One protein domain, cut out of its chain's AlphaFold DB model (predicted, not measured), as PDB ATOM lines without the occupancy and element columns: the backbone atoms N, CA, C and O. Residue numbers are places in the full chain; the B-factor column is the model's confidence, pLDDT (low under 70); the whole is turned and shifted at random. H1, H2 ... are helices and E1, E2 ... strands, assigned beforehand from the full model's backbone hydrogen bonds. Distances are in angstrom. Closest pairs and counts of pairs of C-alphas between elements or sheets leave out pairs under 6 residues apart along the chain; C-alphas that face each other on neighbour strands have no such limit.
ATOM      1  N   LEU A  12      32.328 -36.738  27.298       97.88
ATOM      2  CA  LEU A  12      31.125 -37.512  27.609       97.88
ATOM      3  C   LEU A  12      29.935 -36.576  27.858       97.88
ATOM      4  O   LEU A  12      29.935 -35.767  28.785       97.88
ATOM      5  N   GLY A  13      28.906 -36.708  27.026       97.69
ATOM      6  CA  GLY A  13      27.611 -36.070  27.237       97.69
ATOM      7  C   GLY A  13      26.719 -36.891  28.167       97.69
ATOM      8  O   GLY A  13      26.699 -38.114  28.064       97.69
ATOM      9  N   LEU A  14      25.944 -36.238  29.025       98.38
ATOM     10  CA  LEU A  14      24.928 -36.852  29.879       98.38
ATOM     11  C   LEU A  14      23.583 -36.176  29.601       98.38
ATOM     12  O   LEU A  14      23.506 -34.950  29.645       98.38
ATOM     13  N   ALA A  15      22.533 -36.952  29.346       97.44
ATOM     14  CA  ALA A  15      21.180 -36.431  29.156       97.44
ATOM     15  C   ALA A  15      20.118 -37.374  29.729       97.44
ATOM     16  O   ALA A  15      20.362 -38.576  29.905       97.44
ATOM     17  N   LEU A  16      18.923 -36.843  30.007       96.75
ATOM     18  CA  LEU A  16      17.801 -37.692  30.397       96.75
ATOM     19  C   LEU A  16      17.222 -38.402  29.176       96.75
ATOM     20  O   LEU A  16      17.062 -39.625  29.187       96.75
ATOM     21  N   GLU A  17      16.963 -37.643  28.117       95.38
ATOM     22  CA  GLU A  17      16.354 -38.129  26.884       95.38
ATOM     23  C   GLU A  17      17.114 -37.601  25.661       95.38
ATOM     24  O   GLU A  17      17.841 -36.610  25.730       95.38
ATOM     25  N   ALA A  18      16.934 -38.251  24.506       93.88
ATOM     26  CA  ALA A  18      17.544 -37.801  23.254       93.88
ATOM     27  C   ALA A  18      17.141 -36.360  22.886       93.88
ATOM     28  O   ALA A  18      17.942 -35.624  22.317       93.88
ATOM     29  N   ALA A  19      15.923 -35.947  23.253       93.62
ATOM     30  CA  ALA A  19      15.395 -34.608  22.999       93.62
ATOM     31  C   ALA A  19      16.137 -33.489  23.753       93.62
ATOM     32  O   ALA A  19      16.090 -32.341  23.316       93.62
ATOM     33  N   ASP A  20      16.833 -33.809  24.848       94.88
ATOM     34  CA  ASP A  20      17.610 -32.821  25.606       94.88
ATOM     35  C   ASP A  20      18.958 -32.517  24.928       94.88
ATOM     36  O   ASP A  20      19.629 -31.542  25.261       94.88
ATOM     37  N   VAL A  21      19.383 -33.357  23.980       95.19
ATOM     38  CA  VAL A  21      20.712 -33.286  23.376       95.19
ATOM     39  C   VAL A  21      20.688 -32.391  22.132       95.19
ATOM     40  O   VAL A  21      19.916 -32.641  21.205       95.19
ATOM     41  N   PRO A  22      21.563 -31.372  22.044       92.06
ATOM     42  CA  PRO A  22      21.599 -30.491  20.885       92.06
ATOM     43  C   PRO A  22      22.098 -31.217  19.628       92.06
ATOM     44  O   PRO A  22      22.994 -32.066  19.678       92.06
ATOM     45  N   SER A  23      21.572 -30.811  18.470       84.19
ATOM     46  CA  SER A  23      22.089 -31.222  17.162       84.19
ATOM     47  C   SER A  23      23.585 -30.913  17.055       84.19
ATOM     48  O   SER A  23      24.019 -29.813  17.391       84.19
ATOM     49  N   GLY A  24      24.387 -31.874  16.585       80.06
ATOM     50  CA  GLY A  24      25.842 -31.691  16.487       80.06
ATOM     51  C   GLY A  24      26.550 -31.600  17.845       80.06
ATOM     52  O   GLY A  24      27.548 -30.899  17.965       80.06
ATOM     53  N   CYS A  25      26.041 -32.306  18.860       85.44
ATOM     54  CA  CYS A  25      26.503 -32.319  20.255       85.44
ATOM     55  C   CYS A  25      28.033 -32.365  20.483       85.44
ATOM     56  O   CYS A  25      28.492 -31.873  21.513       85.44
ATOM     57  N   GLY A  26      28.821 -32.921  19.552       89.56
ATOM     58  CA  GLY A  26      30.287 -32.890  19.591       89.56
ATOM     59  C   GLY A  26      30.895 -33.654  20.769       89.56
ATOM     60  O   GLY A  26      31.843 -33.169  21.377       89.56
ATOM     61  N   VAL A  27      30.323 -34.807  21.127       95.62
ATOM     62  CA  VAL A  27      30.823 -35.680  22.203       95.62
ATOM     63  C   VAL A  27      31.330 -37.004  21.629       95.62
ATOM     64  O   VAL A  27      30.834 -37.448  20.593       95.62
ATOM     65  N   ASP A  28      32.287 -37.650  22.297       96.31
ATOM     66  CA  ASP A  28      32.790 -38.975  21.895       96.31
ATOM     67  C   ASP A  28      31.875 -40.104  22.392       96.31
ATOM     68  O   ASP A  28      31.740 -41.149  21.749       96.31
ATOM     69  N   ALA A  29      31.216 -39.882  23.531       96.50
ATOM     70  CA  ALA A  29      30.191 -40.760  24.074       96.50
ATOM     71  C   ALA A  29      29.036 -39.970  24.699       96.50
ATOM     72  O   ALA A  29      29.185 -38.817  25.103       96.50
ATOM     73  N   LEU A  30      27.880 -40.617  24.788       96.50
ATOM     74  CA  LEU A  30      26.646 -40.090  25.345       96.50
ATOM     75  C   LEU A  30      26.039 -41.114  26.307       96.50
ATOM     76  O   LEU A  30      25.778 -42.258  25.933       96.50
ATOM     77  N   PHE A  31      25.782 -40.694  27.537       97.50
ATOM     78  CA  PHE A  31      24.908 -41.395  28.462       97.50
ATOM     79  C   PHE A  31      23.480 -40.857  28.334       97.50
ATOM     80  O   PHE A  31      23.265 -39.647  28.407       97.50
ATOM     81  N   LEU A  32      22.516 -41.765  28.203       97.19
ATOM     82  CA  LEU A  32      21.086 -41.471  28.237       97.19
ATOM     83  C   LEU A  32      20.415 -42.211  29.396       97.19
ATOM     84  O   LEU A  32      20.532 -43.434  29.512       97.19
ATOM     85  N   HIS A  33      19.637 -41.506  30.214       96.69
ATOM     86  CA  HIS A  33      18.754 -42.177  31.172       96.69
ATOM     87  C   HIS A  33      17.696 -43.024  30.436       96.69
ATOM     88  O   HIS A  33      17.498 -44.200  30.759       96.69
ATOM     89  N   ARG A  34      17.066 -42.460  29.396       94.00
ATOM     90  CA  ARG A  34      16.091 -43.134  28.525       94.00
ATOM     91  C   ARG A  34      16.589 -43.127  27.076       94.00
ATOM     92  O   ARG A  34      16.669 -42.063  26.465       94.00
ATOM     93  N   PRO A  35      16.889 -44.295  26.481       90.00
ATOM     94  CA  PRO A  35      17.373 -44.382  25.106       90.00
ATOM     95  C   PRO A  35      16.215 -44.432  24.098       90.00
ATOM     96  O   PRO A  35      16.184 -45.297  23.225       90.00
ATOM     97  N   PHE A  36      15.232 -43.544  24.237       90.50
ATOM     98  CA  PHE A  36      14.150 -43.417  23.260       90.50
ATOM     99  C   PHE A  36      14.559 -42.442  22.158       90.50
ATOM    100  O   PHE A  36      15.304 -41.499  22.415       90.50
ATOM    101  N   ASP A  37      14.110 -42.711  20.932       88.19
ATOM    102  CA  ASP A  37      14.287 -41.834  19.767       88.19
ATOM    103  C   ASP A  37      15.739 -41.400  19.487       88.19
ATOM    104  O   ASP A  37      16.000 -40.324  18.958       88.19
ATOM    105  N   VAL A  38      16.714 -42.265  19.803       87.62
ATOM    106  CA  VAL A  38      18.150 -41.955  19.659       87.62
ATOM    107  C   VAL A  38      18.551 -41.706  18.199       87.62
ATOM    108  O   VAL A  38      19.414 -40.873  17.947       87.62
ATOM    109  N   GLY A  39      17.953 -42.412  17.231       85.88
ATOM    110  CA  GLY A  39      18.195 -42.208  15.795       85.88
ATOM    111  C   GLY A  39      19.675 -42.011  15.422       85.88
ATOM    112  O   GLY A  39      20.546 -42.786  15.830       85.88
ATOM    113  N   SER A  40      19.950 -40.943  14.668       85.88
ATOM    114  CA  SER A  40      21.295 -40.480  14.285       85.88
ATOM    115  C   SER A  40      21.880 -39.426  15.236       85.88
ATOM    116  O   SER A  40      22.869 -38.770  14.900       85.88
ATOM    117  N   LEU A  41      21.297 -39.242  16.427       87.62
ATOM    118  CA  LEU A  41      21.791 -38.286  17.413       87.62
ATOM    119  C   LEU A  41      23.264 -38.565  17.721       87.62
ATOM    120  O   LEU A  41      23.618 -39.702  18.049       87.62
ATOM    121  N   CYS A  42      24.097 -37.524  17.657       86.88
ATOM    122  CA  CYS A  42      25.535 -37.616  17.914       86.88
ATOM    123  C   CYS A  42      26.201 -38.727  17.086       86.88
ATOM    124  O   CYS A  42      26.769 -39.667  17.643       86.88
ATOM    125  N   GLU A  43      26.066 -38.677  15.759       87.50
ATOM    126  CA  GLU A  43      26.624 -39.696  14.870       87.50
ATOM    127  C   GLU A  43      28.128 -39.915  15.130       87.50
ATOM    128  O   GLU A  43      28.895 -38.969  15.303       87.50
ATOM    129  N   GLY A  44      28.537 -41.183  15.233       88.00
ATOM    130  CA  GLY A  44      29.900 -41.579  15.611       88.00
ATOM    131  C   GLY A  44      30.185 -41.621  17.120       88.00
ATOM    132  O   GLY A  44      31.181 -42.229  17.518       88.00
ATOM    133  N   ALA A  45      29.319 -41.056  17.969       93.19
ATOM    134  CA  ALA A  45      29.450 -41.166  19.420       93.19
ATOM    135  C   ALA A  45      28.930 -42.515  19.936       93.19
ATOM    136  O   ALA A  45      27.879 -43.010  19.495       93.19
ATOM    137  N   GLY A  46      29.625 -43.074  20.927       94.88
ATOM    138  CA  GLY A  46      29.136 -44.235  21.673       94.88
ATOM    139  C   GLY A  46      27.919 -43.860  22.517       94.88
ATOM    140  O   GLY A  46      27.869 -42.763  23.060       94.88
ATOM    141  N   VAL A  47      26.931 -44.747  22.644       95.00
ATOM    142  CA  VAL A  47      25.735 -44.505  23.469       95.00
ATOM    143  C   VAL A  47      25.628 -45.561  24.553       95.00
ATOM    144  O   VAL A  47      25.541 -46.767  24.291       95.00
ATOM    145  N   LEU A  48      25.590 -45.087  25.790       95.00
ATOM    146  CA  LEU A  48      25.327 -45.855  26.993       95.00
ATOM    147  C   LEU A  48      23.957 -45.451  27.520       95.00
ATOM    148  O   LEU A  48      23.575 -44.288  27.443       95.00
ATOM    149  N   ALA A  49      23.214 -46.409  28.061       95.00
ATOM    150  CA  ALA A  49      21.943 -46.109  28.688       95.00
ATOM    151  C   ALA A  49      21.719 -46.956  29.930       95.00
ATOM    152  O   ALA A  49      22.052 -48.145  29.947       95.00
ATOM    153  N   SER A  50      21.151 -46.333  30.957       95.25
ATOM    154  CA  SER A  50      20.763 -46.998  32.197       95.25
ATOM    155  C   SER A  50      19.498 -46.341  32.722       95.25
ATOM    156  O   SER A  50      19.545 -45.260  33.302       95.25
ATOM    157  N   ARG A 179      17.065 -34.668  36.999       96.25
ATOM    158  CA  ARG A 179      18.048 -33.612  36.719       96.25
ATOM    159  C   ARG A 179      19.104 -33.527  37.810       96.25
ATOM    160  O   ARG A 179      20.289 -33.449  37.495       96.25
ATOM    161  N   TRP A 180      18.693 -33.589  39.077       96.38
ATOM    162  CA  TRP A 180      19.634 -33.669  40.193       96.38
ATOM    163  C   TRP A 180      20.552 -34.891  40.056       96.38
ATOM    164  O   TRP A 180      21.769 -34.753  40.168       96.38
ATOM    165  N   GLY A 181      19.992 -36.058  39.722       97.00
ATOM    166  CA  GLY A 181      20.753 -37.292  39.509       97.00
ATOM    167  C   GLY A 181      21.769 -37.191  38.376       97.00
ATOM    168  O   GLY A 181      22.879 -37.704  38.491       97.00
ATOM    169  N   LEU A 182      21.430 -36.471  37.306       97.44
ATOM    170  CA  LEU A 182      22.323 -36.248  36.172       97.44
ATOM    171  C   LEU A 182      23.507 -35.358  36.567       97.44
ATOM    172  O   LEU A 182      24.646 -35.640  36.202       97.44
ATOM    173  N   GLN A 183      23.246 -34.323  37.371       97.50
ATOM    174  CA  GLN A 183      24.288 -33.463  37.934       97.50
ATOM    175  C   GLN A 183      25.160 -34.212  38.949       97.50
ATOM    176  O   GLN A 183      26.370 -34.002  38.990       97.50
ATOM    177  N   GLN A 184      24.575 -35.107  39.750       97.50
ATOM    178  CA  GLN A 184      25.334 -35.960  40.663       97.50
ATOM    179  C   GLN A 184      26.244 -36.926  39.902       97.50
ATOM    180  O   GLN A 184      27.432 -36.994  40.203       97.50
ATOM    181  N   LEU A 185      25.723 -37.594  38.871       97.88
ATOM    182  CA  LEU A 185      26.522 -38.453  37.999       97.88
ATOM    183  C   LEU A 185      27.656 -37.671  37.330       97.88
ATOM    184  O   LEU A 185      28.773 -38.168  37.249       97.88
ATOM    185  N   ALA A 186      27.393 -36.438  36.888       98.25
ATOM    186  CA  ALA A 186      28.429 -35.583  36.322       98.25
ATOM    187  C   ALA A 186      29.561 -35.320  37.320       98.25
ATOM    188  O   ALA A 186      30.726 -35.474  36.966       98.25
ATOM    189  N   ARG A 187      29.224 -34.985  38.575       97.69
ATOM    190  CA  ARG A 187      30.213 -34.773  39.645       97.69
ATOM    191  C   ARG A 187      31.044 -36.026  39.914       97.69
ATOM    192  O   ARG A 187      32.263 -35.923  40.006       97.69
ATOM    193  N   GLU A 188      30.400 -37.186  40.023       97.44
ATOM    194  CA  GLU A 188      31.083 -38.464  40.271       97.44
ATOM    195  C   GLU A 188      32.022 -38.833  39.116       97.44
ATOM    196  O   GLU A 188      33.178 -39.174  39.347       97.44
ATOM    197  N   LEU A 189      31.565 -38.687  37.869       97.62
ATOM    198  CA  LEU A 189      32.379 -38.984  36.690       97.62
ATOM    199  C   LEU A 189      33.542 -38.007  36.518       97.62
ATOM    200  O   LEU A 189      34.634 -38.442  36.175       97.62
ATOM    201  N   SER A 190      33.339 -36.713  36.767       98.12
ATOM    202  CA  SER A 190      34.431 -35.734  36.724       98.12
ATOM    203  C   SER A 190      35.481 -35.976  37.810       98.12
ATOM    204  O   SER A 190      36.651 -35.685  37.586       98.12
ATOM    205  N   ALA A 191      35.079 -36.490  38.976       97.69
ATOM    206  CA  ALA A 191      36.010 -36.834  40.045       97.69
ATOM    207  C   ALA A 191      36.820 -38.101  39.720       97.69
ATOM    208  O   ALA A 191      38.026 -38.125  39.954       97.69
ATOM    209  N   GLU A 192      36.170 -39.128  39.168       97.94
ATOM    210  CA  GLU A 192      36.814 -40.402  38.818       97.94
ATOM    211  C   GLU A 192      37.670 -40.298  37.541       97.94
ATOM    212  O   GLU A 192      38.721 -40.926  37.434       97.94
ATOM    213  N   PHE A 193      37.240 -39.483  36.575       97.25
ATOM    214  CA  PHE A 193      37.872 -39.333  35.264       97.25
ATOM    215  C   PHE A 193      38.186 -37.856  34.967       97.25
ATOM    216  O   PHE A 193      37.512 -37.235  34.140       97.25
ATOM    217  N   PRO A 194      39.217 -37.274  35.606       96.69
ATOM    218  CA  PRO A 194      39.515 -35.843  35.498       96.69
ATOM    219  C   PRO A 194      39.914 -35.394  34.083       96.69
ATOM    220  O   PRO A 194      39.717 -34.232  33.732       96.69
ATOM    221  N   ASP A 195      40.431 -36.309  33.258       97.25
ATOM    222  CA  ASP A 195      40.817 -36.034  31.868       97.25
ATOM    223  C   ASP A 195      39.631 -36.098  30.885       97.25
ATOM    224  O   ASP A 195      39.782 -35.770  29.706       97.25
ATOM    225  N   VAL A 196      38.445 -36.513  31.348       97.94
ATOM    226  CA  VAL A 196      37.232 -36.580  30.527       97.94
ATOM    227  C   VAL A 196      36.379 -35.344  30.775       97.94
ATOM    228  O   VAL A 196      35.890 -35.090  31.877       97.94
ATOM    229  N   HIS A 197      36.120 -34.583  29.716       97.94
ATOM    230  CA  HIS A 197      35.226 -33.440  29.784       97.94
ATOM    231  C   HIS A 197      33.761 -33.898  29.841       97.94
ATOM    232  O   HIS A 197      33.221 -34.438  28.871       97.94
ATOM    233  N   ILE A 198      33.102 -33.663  30.978       98.19
ATOM    234  CA  ILE A 198      31.693 -34.010  31.181       98.19
ATOM    235  C   ILE A 198      30.790 -32.839  30.786       98.19
ATOM    236  O   ILE A 198      30.974 -31.712  31.248       98.19
ATOM    237  N   ARG A 199      29.777 -33.111  29.959       97.56
ATOM    238  CA  ARG A 199      28.757 -32.133  29.546       97.56
ATOM    239  C   ARG A 199      27.369 -32.636  29.909       97.56
ATOM    240  O   ARG A 199      26.978 -33.713  29.477       97.56
ATOM    241  N   VAL A 200      26.613 -31.846  30.663       97.62
ATOM    242  CA  VAL A 200      25.218 -32.159  31.000       97.62
ATOM    243  C   VAL A 200      24.278 -31.415  30.055       97.62
ATOM    244  O   VAL A 200      24.392 -30.200  29.903       97.62
ATOM    245  N   PHE A 201      23.347 -32.142  29.445       95.81
ATOM    246  CA  PHE A 201      22.256 -31.612  28.633       95.81
ATOM    247  C   PHE A 201      20.938 -31.832  29.403       95.81
ATOM    248  O   PHE A 201      20.611 -32.977  29.723       95.81
TER     249      PHE A 201
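Overview. This is residues 12 to 50 and 179 to 201 of the 202 residues of an uncharacterized protein of Deinococcus peraridilitoris (strain DSM 19664 / LMG 22246 / CIP 109416 / KR-200) (UniProt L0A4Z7). A small sheet of four parallel strands has the helix H1 lying over one face, toward the E4 edge, while the two long links, residues 16 to 28 and 33 to 45, loop past the opposite face. The printed part has 62 residues, with the named elements in the order E1, E2, E3, H1, E4; the sheet runs E3, E2, E1, E4. The class is mixed, helices and strands. The whole is compact, with a radius of gyration of the C-alphas of 10.9 A and spans of 30 by 22 by 17 A.

Along the chain. E1, residues 12 to 15, begins with C-alpha 12 at (31.125, -37.512, 27.609) and is 10.1 A long from first to last C-alpha. E2, residues 29 to 32, measures 10.0 A, and E3, residues 46 to 49, measures 10.2 A. H1, residues 179 to 192, is 20.1 A long and begins with C-alpha 179 at (18.048, -33.612, 36.719). E4, residues 197 to 201, measures 13.1 A and ends with C-alpha 201 at (22.256, -31.612, 28.633).

Arrangement. E1 and E4 are parallel at 17 degrees, with N 14 and O 199 at 2.8 A. E2 and E1 are parallel at 19 degrees, with N 31 and O 13 at 2.8 A. E3 and E2 are parallel at 20 degrees, with N 30 and O 46 at 2.8 A. These N and O pairs are within hydrogen-bond range. The edge strands E3 and E4 are apart. H1 and the sheet make two layers, a helix on one face of a sheet. H1 has a height over the sheet of 9.2 A, over E1 and E4, and runs along the strands, at 4 degrees to E4 on the local plane. The closest C-alphas of H1 and E4 are those of Ala 186 and Ile 198, 6.3 A apart. In H1 every O i to N i+4 pair is within hydrogen-bond range.

Size, cuts and confidence. The C-alphas farthest apart, those of Gly 39 and Ala 191, are 30.6 A apart. Residues 51 to 178 are not printed, and C-alphas 50 and 179 are 14.4 A apart across the cut. The links E1 to E2 and E2 to E3 are long, and H1 to E4 is tight. The mean pLDDT of the printed part is 94.4, and no printed residue is under 70.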